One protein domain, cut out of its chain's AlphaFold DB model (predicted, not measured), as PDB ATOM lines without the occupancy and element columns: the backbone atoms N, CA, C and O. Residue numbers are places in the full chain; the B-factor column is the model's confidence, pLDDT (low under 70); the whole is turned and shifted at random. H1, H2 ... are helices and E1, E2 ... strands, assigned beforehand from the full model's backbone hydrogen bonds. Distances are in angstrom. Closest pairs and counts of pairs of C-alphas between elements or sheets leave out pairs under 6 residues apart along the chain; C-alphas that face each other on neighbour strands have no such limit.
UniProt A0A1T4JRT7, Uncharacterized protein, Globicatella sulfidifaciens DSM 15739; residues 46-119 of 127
ATOM      1  N   LYS A  46      77.600  96.946 109.530       44.53
ATOM      2  CA  LYS A  46      79.057  96.804 109.315       44.53
ATOM      3  C   LYS A  46      79.612  95.523 109.951       44.53
ATOM      4  O   LYS A  46      80.531  94.916 109.410       44.53
ATOM      5  N   VAL A  47      79.003  95.095 111.060       47.81
ATOM      6  CA  VAL A  47      79.398  93.892 111.811       47.81
ATOM      7  C   VAL A  47      79.008  92.610 111.062       47.81
ATOM      8  O   VAL A  47      79.829  91.703 110.972       47.81
ATOM      9  N   GLU A  48      77.829  92.567 110.422       48.78
ATOM     10  CA  GLU A  48      77.370  91.376 109.678       48.78
ATOM     11  C   GLU A  48      78.202  91.087 108.416       48.78
ATOM     12  O   GLU A  48      78.518  89.932 108.125       48.78
ATOM     13  N   TYR A  49      78.615  92.131 107.686       51.88
ATOM     14  CA  TYR A  49      79.447  91.963 106.490       51.88
ATOM     15  C   TYR A  49      80.843  91.441 106.841       51.88
ATOM     16  O   TYR A  49      81.360  90.565 106.154       51.88
ATOM     17  N   ALA A  50      81.463  91.953 107.907       62.09
ATOM     18  CA  ALA A  50      82.790  91.510 108.324       62.09
ATOM     19  C   ALA A  50      82.784  90.053 108.821       62.09
ATOM     20  O   ALA A  50      83.697  89.293 108.487       62.09
ATOM     21  N   SER A  51      81.744  89.640 109.556       65.88
ATOM     22  CA  SER A  51      81.630  88.272 110.073       65.88
ATOM     23  C   SER A  51      81.480  87.218 108.970       65.88
ATOM     24  O   SER A  51      82.118  86.172 109.061       65.88
ATOM     25  N   GLU A  52      80.736  87.503 107.889       65.94
ATOM     26  CA  GLU A  52      80.571  86.559 106.766       65.94
ATOM     27  C   GLU A  52      81.910  86.261 106.065       65.94
ATOM     28  O   GLU A  52      82.207  85.117 105.705       65.94
ATOM     29  N   TYR A  53      82.766  87.275 105.901       66.88
ATOM     30  CA  TYR A  53      84.093  87.076 105.317       66.88
ATOM     31  C   TYR A  53      85.035  86.338 106.268       66.88
ATOM     32  O   TYR A  53      85.754  85.442 105.822       66.88
ATOM     33  N   LEU A  54      85.027  86.672 107.561       73.50
ATOM     34  CA  LEU A  54      85.877  86.015 108.557       73.50
ATOM     35  C   LEU A  54      85.580  84.512 108.646       73.50
ATOM     36  O   LEU A  54      86.512  83.712 108.564       73.50
ATOM     37  N   GLU A  55      84.303  84.120 108.706       76.12
ATOM     38  CA  GLU A  55      83.900  82.707 108.719       76.12
ATOM     39  C   GLU A  55      84.368  81.977 107.451       76.12
ATOM     40  O   GLU A  55      85.016  80.930 107.526       76.12
ATOM     41  N   LYS A  56      84.153  82.574 106.272       81.19
ATOM     42  CA  LYS A  56      84.569  82.000 104.983       81.19
ATOM     43  C   LYS A  56      86.080  81.750 104.886       81.19
ATOM     44  O   LYS A  56      86.508  80.804 104.218       81.19
ATOM     45  N   TYR A  57      86.905  82.620 105.463       77.94
ATOM     46  CA  TYR A  57      88.362  82.464 105.444       77.94
ATOM     47  C   TYR A  57      88.856  81.502 106.534       77.94
ATOM     48  O   TYR A  57      89.793  80.745 106.274       77.94
ATOM     49  N   GLN A  58      88.182  81.436 107.688       79.12
ATOM     50  CA  GLN A  58      88.433  80.409 108.704       79.12
ATOM     51  C   GLN A  58      88.158  78.997 108.166       79.12
ATOM     52  O   GLN A  58      88.980  78.100 108.354       79.12
ATOM     53  N   GLU A  59      87.078  78.800 107.402       79.88
ATOM     54  CA  GLU A  59      86.797  77.526 106.718       79.88
ATOM     55  C   GLU A  59      87.871  77.143 105.682       79.88
ATOM     56  O   GLU A  59      88.095  75.962 105.412       79.88
ATOM     57  N   GLN A  60      88.578  78.130 105.126       83.12
ATOM     58  CA  GLN A  60      89.715  77.936 104.217       83.12
ATOM     59  C   GLN A  60      91.054  77.750 104.951       83.12
ATOM     60  O   GLN A  60      92.103  77.677 104.308       83.12
ATOM     61  N   GLY A  61      91.030  77.643 106.284       83.31
ATOM     62  CA  GLY A  61      92.208  77.415 107.117       83.31
ATOM     63  C   GLY A  61      93.019  78.673 107.430       83.31
ATOM     64  O   GLY A  61      94.151  78.551 107.890       83.31
ATOM     65  N   VAL A  62      92.474  79.869 107.187       83.56
ATOM     66  CA  VAL A  62      93.090  81.124 107.632       83.56
ATOM     67  C   VAL A  62      92.751  81.330 109.105       83.56
ATOM     68  O   VAL A  62      91.594  81.557 109.454       83.56
ATOM     69  N   ASN A  63      93.760  81.259 109.974       82.31
ATOM     70  CA  ASN A  63      93.601  81.619 111.377       82.31
ATOM     71  C   ASN A  63      93.924  83.106 111.572       82.31
ATOM     72  O   ASN A  63      95.082  83.507 111.507       82.31
ATOM     73  N   PHE A  64      92.896  83.919 111.810       79.00
ATOM     74  CA  PHE A  64      93.065  85.348 112.071       79.00
ATOM     75  C   PHE A  64      93.690  85.644 113.442       79.00
ATOM     76  O   PHE A  64      94.255  86.717 113.608       79.00
ATOM     77  N   GLU A  65      93.662  84.700 114.390       81.69
ATOM     78  CA  GLU A  65      94.315  84.840 115.703       81.69
ATOM     79  C   GLU A  65      95.848  84.882 115.597       81.69
ATOM     80  O   GLU A  65      96.517  85.300 116.536       81.69
ATOM     81  N   GLU A  66      96.415  84.451 114.464       85.38
ATOM     82  CA  GLU A  66      97.856  84.532 114.191       85.38
ATOM     83  C   GLU A  66      98.281  85.876 113.574       85.38
ATOM     84  O   GLU A  66      99.472  86.094 113.351       85.38
ATOM     85  N   TYR A  67      97.332  86.770 113.273       85.81
ATOM     86  CA  TYR A  67      97.626  88.092 112.730       85.81
ATOM     87  C   TYR A  67      97.598  89.145 113.831       85.81
ATOM     88  O   TYR A  67      96.596  89.327 114.521       85.81
ATOM     89  N   ASP A  68      98.686  89.903 113.923       88.94
ATOM     90  CA  ASP A  68      98.759  91.083 114.772       88.94
ATOM     91  C   ASP A  68      98.307  92.325 113.997       88.94
ATOM     92  O   ASP A  68      98.697  92.546 112.845       88.94
ATOM     93  N   PHE A  69      97.515  93.177 114.647       88.12
ATOM     94  CA  PHE A  69      97.255  94.519 114.140       88.12
ATOM     95  C   PHE A  69      98.524  95.363 114.283       88.12
ATOM     96  O   PHE A  69      98.983  95.630 115.393       88.12
ATOM     97  N   VAL A  70      99.104  95.765 113.153       95.81
ATOM     98  CA  VAL A  70     100.387  96.485 113.124       95.81
ATOM     99  C   VAL A  70     100.237  97.987 112.927       95.81
ATOM    100  O   VAL A  70     101.107  98.734 113.366       95.81
ATOM    101  N   TRP A  71      99.172  98.426 112.252       96.81
ATOM    102  CA  TRP A  71      98.927  99.829 111.938       96.81
ATOM    103  C   TRP A  71      97.510 100.027 111.382       96.81
ATOM    104  O   TRP A  71      97.005  99.171 110.652       96.81
ATOM    105  N   GLY A  72      96.918 101.179 111.680       95.00
ATOM    106  CA  GLY A  72      95.681 101.674 111.090       95.00
ATOM    107  C   GLY A  72      95.400 103.096 111.564       95.00
ATOM    108  O   GLY A  72      96.031 103.570 112.506       95.00
ATOM    109  N   ASP A  73      94.473 103.752 110.877       97.38
ATOM    110  CA  ASP A  73      93.925 105.053 111.246       97.38
ATOM    111  C   ASP A  73      92.412 104.985 111.019       97.38
ATOM    112  O   ASP A  73      91.944 104.718 109.907       97.38
ATOM    113  N   GLU A  74      91.651 105.137 112.094       97.12
ATOM    114  CA  GLU A  74      90.191 105.117 112.087       97.12
ATOM    115  C   GLU A  74      89.591 106.484 111.724       97.12
ATOM    116  O   GLU A  74      88.383 106.580 111.526       97.12
ATOM    117  N   PHE A  75      90.421 107.527 111.584       97.81
ATOM    118  CA  PHE A  75      90.019 108.878 111.185       97.81
ATOM    119  C   PHE A  75      88.965 109.512 112.111       97.81
ATOM    120  O   PHE A  75      88.094 110.257 111.670       97.81
ATOM    121  N   GLU A  76      89.056 109.227 113.410       95.88
ATOM    122  CA  GLU A  76      88.157 109.754 114.452       95.88
ATOM    123  C   GLU A  76      88.498 111.202 114.875       95.88
ATOM    124  O   GLU A  76      87.812 111.799 115.706       95.88
ATOM    125  N   GLY A  77      89.590 111.766 114.346       92.81
ATOM    126  CA  GLY A  77      89.988 113.158 114.565       92.81
ATOM    127  C   GLY A  77      89.186 114.162 113.727       92.81
ATOM    128  O   GLY A  77      88.282 113.803 112.986       92.81
ATOM    129  N   ASP A  78      89.546 115.441 113.820       95.62
ATOM    130  CA  ASP A  78      88.976 116.539 113.020       95.62
ATOM    131  C   ASP A  78      89.845 116.927 111.810       95.62
ATOM    132  O   ASP A  78      89.458 117.749 110.981       95.62
ATOM    133  N   GLN A  79      91.034 116.336 111.696       96.94
ATOM    134  CA  GLN A  79      92.002 116.586 110.634       96.94
ATOM    135  C   GLN A  79      92.871 115.348 110.388       96.94
ATOM    136  O   GLN A  79      92.973 114.460 111.236       96.94
ATOM    137  N   LEU A  80      93.539 115.309 109.233       97.62
ATOM    138  CA  LEU A  80      94.473 114.238 108.891       97.62
ATOM    139  C   LEU A  80      95.626 114.174 109.904       97.62
ATOM    140  O   LEU A  80      96.310 115.179 110.123       97.62
ATOM    141  N   ASN A  81      95.886 112.989 110.464       97.69
ATOM    142  CA  ASN A  81      97.040 112.782 111.330       97.69
ATOM    143  C   ASN A  81      98.351 112.922 110.534       97.69
ATOM    144  O   ASN A  81      98.691 112.070 109.714       97.69
ATOM    145  N   ARG A  82      99.110 113.991 110.792       97.12
ATOM    146  CA  ARG A  82     100.365 114.299 110.080       97.12
ATOM    147  C   ARG A  82     101.583 113.532 110.574       97.12
ATOM    148  O   ARG A  82     102.619 113.580 109.915       97.12
ATOM    149  N   ASP A  83     101.464 112.829 111.692       97.50
ATOM    150  CA  ASP A  83     102.509 111.913 112.140       97.50
ATOM    151  C   ASP A  83     102.467 110.591 111.352       97.50
ATOM    152  O   ASP A  83     103.506 109.960 111.157       97.50
ATOM    153  N   ASP A  84     101.286 110.217 110.844       98.00
ATOM    154  CA  ASP A  84     101.053 108.976 110.096       98.00
ATOM    155  C   ASP A  84     100.995 109.189 108.575       98.00
ATOM    156  O   ASP A  84     101.457 108.340 107.807       98.00
ATOM    157  N   TRP A  85     100.460 110.329 108.124       98.25
ATOM    158  CA  TRP A  85     100.196 110.596 106.711       98.25
ATOM    159  C   TRP A  85     100.947 111.814 106.173       98.25
ATOM    160  O   TRP A  85     100.959 112.894 106.766       98.25
ATOM    161  N   ASN A  86     101.492 111.661 104.965       97.69
ATOM    162  CA  ASN A  86     102.042 112.751 104.164       97.69
ATOM    163  C   ASN A  86     101.097 113.102 103.004       97.69
ATOM    164  O   ASN A  86     100.550 112.203 102.365       97.69
ATOM    165  N   VAL A  87     100.966 114.395 102.691       97.50
ATOM    166  CA  VAL A  87     100.222 114.883 101.517       97.50
ATOM    167  C   VAL A  87     101.217 115.224 100.408       97.50
ATOM    168  O   VAL A  87     102.168 115.976 100.628       97.50
ATOM    169  N   GLU A  88     101.021 114.657  99.218       96.56
ATOM    170  CA  GLU A  88     101.816 115.002  98.034       96.56
ATOM    171  C   GLU A  88     101.222 116.215  97.315       96.56
ATOM    172  O   GLU A  88     100.006 116.368  97.233       96.56
ATOM    173  N   LEU A  89     102.096 117.079  96.793       96.75
ATOM    174  CA  LEU A  89     101.716 118.316  96.115       96.75
ATOM    175  C   LEU A  89     102.251 118.314  94.688       96.75
ATOM    176  O   LEU A  89     103.463 118.191  94.492       96.75
ATOM    177  N   HIS A  90     101.375 118.512  93.704       96.81
ATOM    178  CA  HIS A  90     101.768 118.568  92.297       96.81
ATOM    179  C   HIS A  90     100.861 119.469  91.467       96.81
ATOM    180  O   HIS A  90      99.648 119.505  91.657       96.81
ATOM    181  N   GLU A  91     101.473 120.124  90.485       95.00
ATOM    182  CA  GLU A  91     100.783 120.892  89.451       95.00
ATOM    183  C   GLU A  91     100.028 119.969  88.469       95.00
ATOM    184  O   GLU A  91     100.415 118.804  88.294       95.00
ATOM    185  N   PRO A  92      99.005 120.489  87.759       94.81
ATOM    186  CA  PRO A  92      98.373 119.776  86.657       94.81
ATOM    187  C   PRO A  92      99.387 119.302  85.612       94.81
ATOM    188  O   PRO A  92     100.316 120.011  85.228       94.81
ATOM    189  N   GLY A  93      99.171 118.097  85.103       94.44
ATOM    190  CA  GLY A  93      99.991 117.442  84.092       94.44
ATOM    191  C   GLY A  93     100.981 116.419  84.655       94.44
ATOM    192  O   GLY A  93     101.719 115.807  83.880       94.44
ATOM    193  N   TRP A  94     101.015 116.214  85.975       93.88
ATOM    194  CA  TRP A  94     101.914 115.255  86.614       93.88
ATOM    195  C   TRP A  94     101.638 113.805  86.168       93.88
ATOM    196  O   TRP A  94     100.497 113.380  86.035       93.88
ATOM    197  N   VAL A  95     102.719 113.058  85.906       91.19
ATOM    198  CA  VAL A  95     102.783 111.683  85.356       91.19
ATOM    199  C   VAL A  95     102.099 111.483  83.995       91.19
ATOM    200  O   VAL A  95     102.788 111.260  83.001       91.19
ATOM    201  N   ASN A  96     100.773 111.501  83.934       95.31
ATOM    202  CA  ASN A  96      99.949 111.034  82.810       95.31
ATOM    203  C   ASN A  96      99.078 112.146  82.201       95.31
ATOM    204  O   ASN A  96      98.001 111.860  81.677       95.31
ATOM    205  N   GLU A  97      99.559 113.393  82.245       95.00
ATOM    206  CA  GLU A  97      98.830 114.575  81.756       95.00
ATOM    207  C   GLU A  97      97.476 114.772  82.468       95.00
ATOM    208  O   GLU A  97      96.518 115.309  81.909       95.00
ATOM    209  N   GLU A  98      97.411 114.324  83.721       94.25
ATOM    210  CA  GLU A  98      96.263 114.444  84.612       94.25
ATOM    211  C   GLU A  98      95.950 115.921  84.911       94.25
ATOM    212  O   GLU A  98      96.850 116.734  85.080       94.25
ATOM    213  N   TRP A  99      94.676 116.317  84.912       93.56
ATOM    214  CA  TRP A  99      94.300 117.743  84.977       93.56
ATOM    215  C   TRP A  99      94.154 118.298  86.387       93.56
ATOM    216  O   TRP A  99      94.001 119.506  86.554       93.56
ATOM    217  N   GLN A 100      94.141 117.432  87.390       94.81
ATOM    218  CA  GLN A 100      94.040 117.846  88.775       94.81
ATOM    219  C   GLN A 100      95.367 118.405  89.287       94.81
ATOM    220  O   GLN A 100      96.445 117.989  88.871       94.81
ATOM    221  N   GLU A 101      95.253 119.321  90.238       95.12
ATOM    222  CA  GLU A 101      96.346 119.773  91.086       95.12
ATOM    223  C   GLU A 101      96.225 119.040  92.426       95.12
ATOM    224  O   GLU A 101      95.143 119.017  93.022       95.12
ATOM    225  N   TYR A 102      97.307 118.419  92.893       96.12
ATOM    226  CA  TYR A 102      97.358 117.868  94.245       96.12
ATOM    227  C   TYR A 102      97.780 118.979  95.202       96.12
ATOM    228  O   TYR A 102      98.864 119.549  95.067       96.12
ATOM    229  N   ILE A 103      96.903 119.289  96.151       95.88
ATOM    230  CA  ILE A 103      97.061 120.375  97.117       95.88
ATOM    231  C   ILE A 103      96.720 119.880  98.520       95.88
ATOM    232  O   ILE A 103      95.980 118.911  98.689       95.88
ATOM    233  N   ASP A 104      97.226 120.589  99.520       97.44
ATOM    234  CA  ASP A 104      96.915 120.360 100.925       97.44
ATOM    235  C   ASP A 104      95.933 121.434 101.408       97.44
ATOM    236  O   ASP A 104      96.335 122.483 101.912       97.44
ATOM    237  N   ASP A 105      94.646 121.214 101.131       96.56
ATOM    238  CA  ASP A 105      93.571 122.173 101.386       96.56
ATOM    239  C   ASP A 105      92.277 121.447 101.786       96.56
ATOM    240  O   ASP A 105      91.918 120.420 101.199       96.56
ATOM    241  N   GLU A 106      91.546 122.016 102.747       95.88
ATOM    242  CA  GLU A 106      90.272 121.482 103.247       95.88
ATOM    243  C   GLU A 106      89.221 121.323 102.140       95.88
ATOM    244  O   GLU A 106      88.303 120.515 102.262       95.88
ATOM    245  N   LYS A 107      89.336 122.041 101.016       94.81
ATOM    246  CA  LYS A 107      88.419 121.878  99.881       94.81
ATOM    247  C   LYS A 107      88.539 120.513  99.191       94.81
ATOM    248  O   LYS A 107      87.576 120.097  98.552       94.81
ATOM    249  N   VAL A 108      89.686 119.829  99.299       96.25
ATOM    250  CA  VAL A 108      89.925 118.518  98.660       96.25
ATOM    251  C   VAL A 108      90.245 117.392  99.636       96.25
ATOM    252  O   VAL A 108      90.089 116.230  99.261       96.25
ATOM    253  N   LEU A 109      90.687 117.711 100.854       97.81
ATOM    254  CA  LEU A 109      91.131 116.738 101.846       97.81
ATOM    255  C   LEU A 109      90.570 117.097 103.224       97.81
ATOM    256  O   LEU A 109      90.883 118.149 103.771       97.81
ATOM    257  N   GLN A 110      89.747 116.216 103.790       97.94
ATOM    258  CA  GLN A 110      89.135 116.400 105.109       97.94
ATOM    259  C   GLN A 110      89.134 115.090 105.887       97.94
ATOM    260  O   GLN A 110      89.131 114.010 105.298       97.94
ATOM    261  N   VAL A 111      89.067 115.191 107.210       98.12
ATOM    262  CA  VAL A 111      88.641 114.087 108.066       98.12
ATOM    263  C   VAL A 111      87.329 114.495 108.724       98.12
ATOM    264  O   VAL A 111      87.263 115.538 109.366       98.12
ATOM    265  N   ASN A 112      86.271 113.718 108.502       95.69
ATOM    266  CA  ASN A 112      84.968 113.932 109.127       95.69
ATOM    267  C   ASN A 112      84.199 112.611 109.257       95.69
ATOM    268  O   ASN A 112      84.397 111.684 108.473       95.69
ATOM    269  N   ASP A 113      83.342 112.515 110.275       95.12
ATOM    270  CA  ASP A 113      82.461 111.365 110.526       95.12
ATOM    271  C   ASP A 113      83.174 109.993 110.481       95.12
ATOM    272  O   ASP A 113      82.663 109.036 109.882       95.12
ATOM    273  N   GLY A 114      84.376 109.907 111.070       96.06
ATOM    274  CA  GLY A 114      85.191 108.683 111.104       96.06
ATOM    275  C   GLY A 114      85.754 108.277 109.735       96.06
ATOM    276  O   GLY A 114      85.856 107.087 109.423       96.06
ATOM    277  N   LYS A 115      85.999 109.246 108.837       97.19
ATOM    278  CA  LYS A 115      86.431 109.001 107.452       97.19
ATOM    279  C   LYS A 115      87.458 110.019 106.984       97.19
ATOM    280  O   LYS A 115      87.301 111.218 107.185       97.19
ATOM    281  N   LEU A 116      88.423 109.536 106.208       98.31
ATOM    282  CA  LEU A 116      89.192 110.362 105.285       98.31
ATOM    283  C   LEU A 116      88.356 110.654 104.029       98.31
ATOM    284  O   LEU A 116      87.980 109.742 103.289       98.31
ATOM    285  N   VAL A 117      88.096 111.931 103.770       97.88
ATOM    286  CA  VAL A 117      87.405 112.422 102.576       97.88
ATOM    287  C   VAL A 117      88.425 113.041 101.630       97.88
ATOM    288  O   VAL A 117      89.015 114.077 101.928       97.88
ATOM    289  N   ILE A 118      88.597 112.418 100.462       97.94
ATOM    290  CA  ILE A 118      89.365 112.964  99.339       97.94
ATOM    291  C   ILE A 118      88.379 113.265  98.215       97.94
ATOM    292  O   ILE A 118      87.821 112.352  97.604       97.94
ATOM    293  N   GLN A 119      88.146 114.547  97.960       95.69
ATOM    294  CA  GLN A 119      87.100 115.011  97.058       95.69
ATOM    295  C   GLN A 119      87.701 115.904  95.967       95.69
ATOM    296  O   GLN A 119      88.119 117.024  96.252       95.69
TER     297      GLN A 119
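AT A GLANCE: This is residues 46 to 119 of the 127 residues of an uncharacterized protein of Globicatella sulfidifaciens DSM 15739 (UniProt A0A1T4JRT7). With little regular structure, this is an extended, elongated trail of loops with one small hairpin, E1 and E2, near its last printed residues; H1 sticks out at one end, joined by a long stretch with no named element, residues 60 to 93, and the short H2 sits at the far end of a loop that reaches out and folds back to E1. The printed part has 74 residues, 26 in named elements, in the order H1, H2, E1, E2; the class is mixed and the two-stranded sheet antiparallel. The radius of gyration of the C-alphas is 18.1 A, and the spans are 49 by 31 by 23 A.

IN THESE COORDINATES: E1 is residues 109 to 112, 9.9 A; E2 is 115 to 118, 9.5 A, ending at C-alpha 118 (89.365, 112.964, 99.339). H1, residues 46 to 59, 20.9 A, begins at C-alpha 46 (79.057, 96.804, 109.315). H2 is residues 94 to 97, 5.8 A.

HOW THE PARTS SIT: Hairpin E1 and E2 is antiparallel at 158 degrees, with N 117 and O 110 at 2.8 A, within hydrogen-bond range. H1 has 9 of 10 O i to N i+4 pairs within range; H2 is too short for any. H1 is apart from H2, E1 and E2.

THE WHOLE: The C-alphas of Glu 59 and Glu 91, the two farthest apart, are 48.7 A apart. The printed part has no cut. Links H1 to H2 and H2 to E1 are long. Residues 46 to 53 are under pLDDT 70.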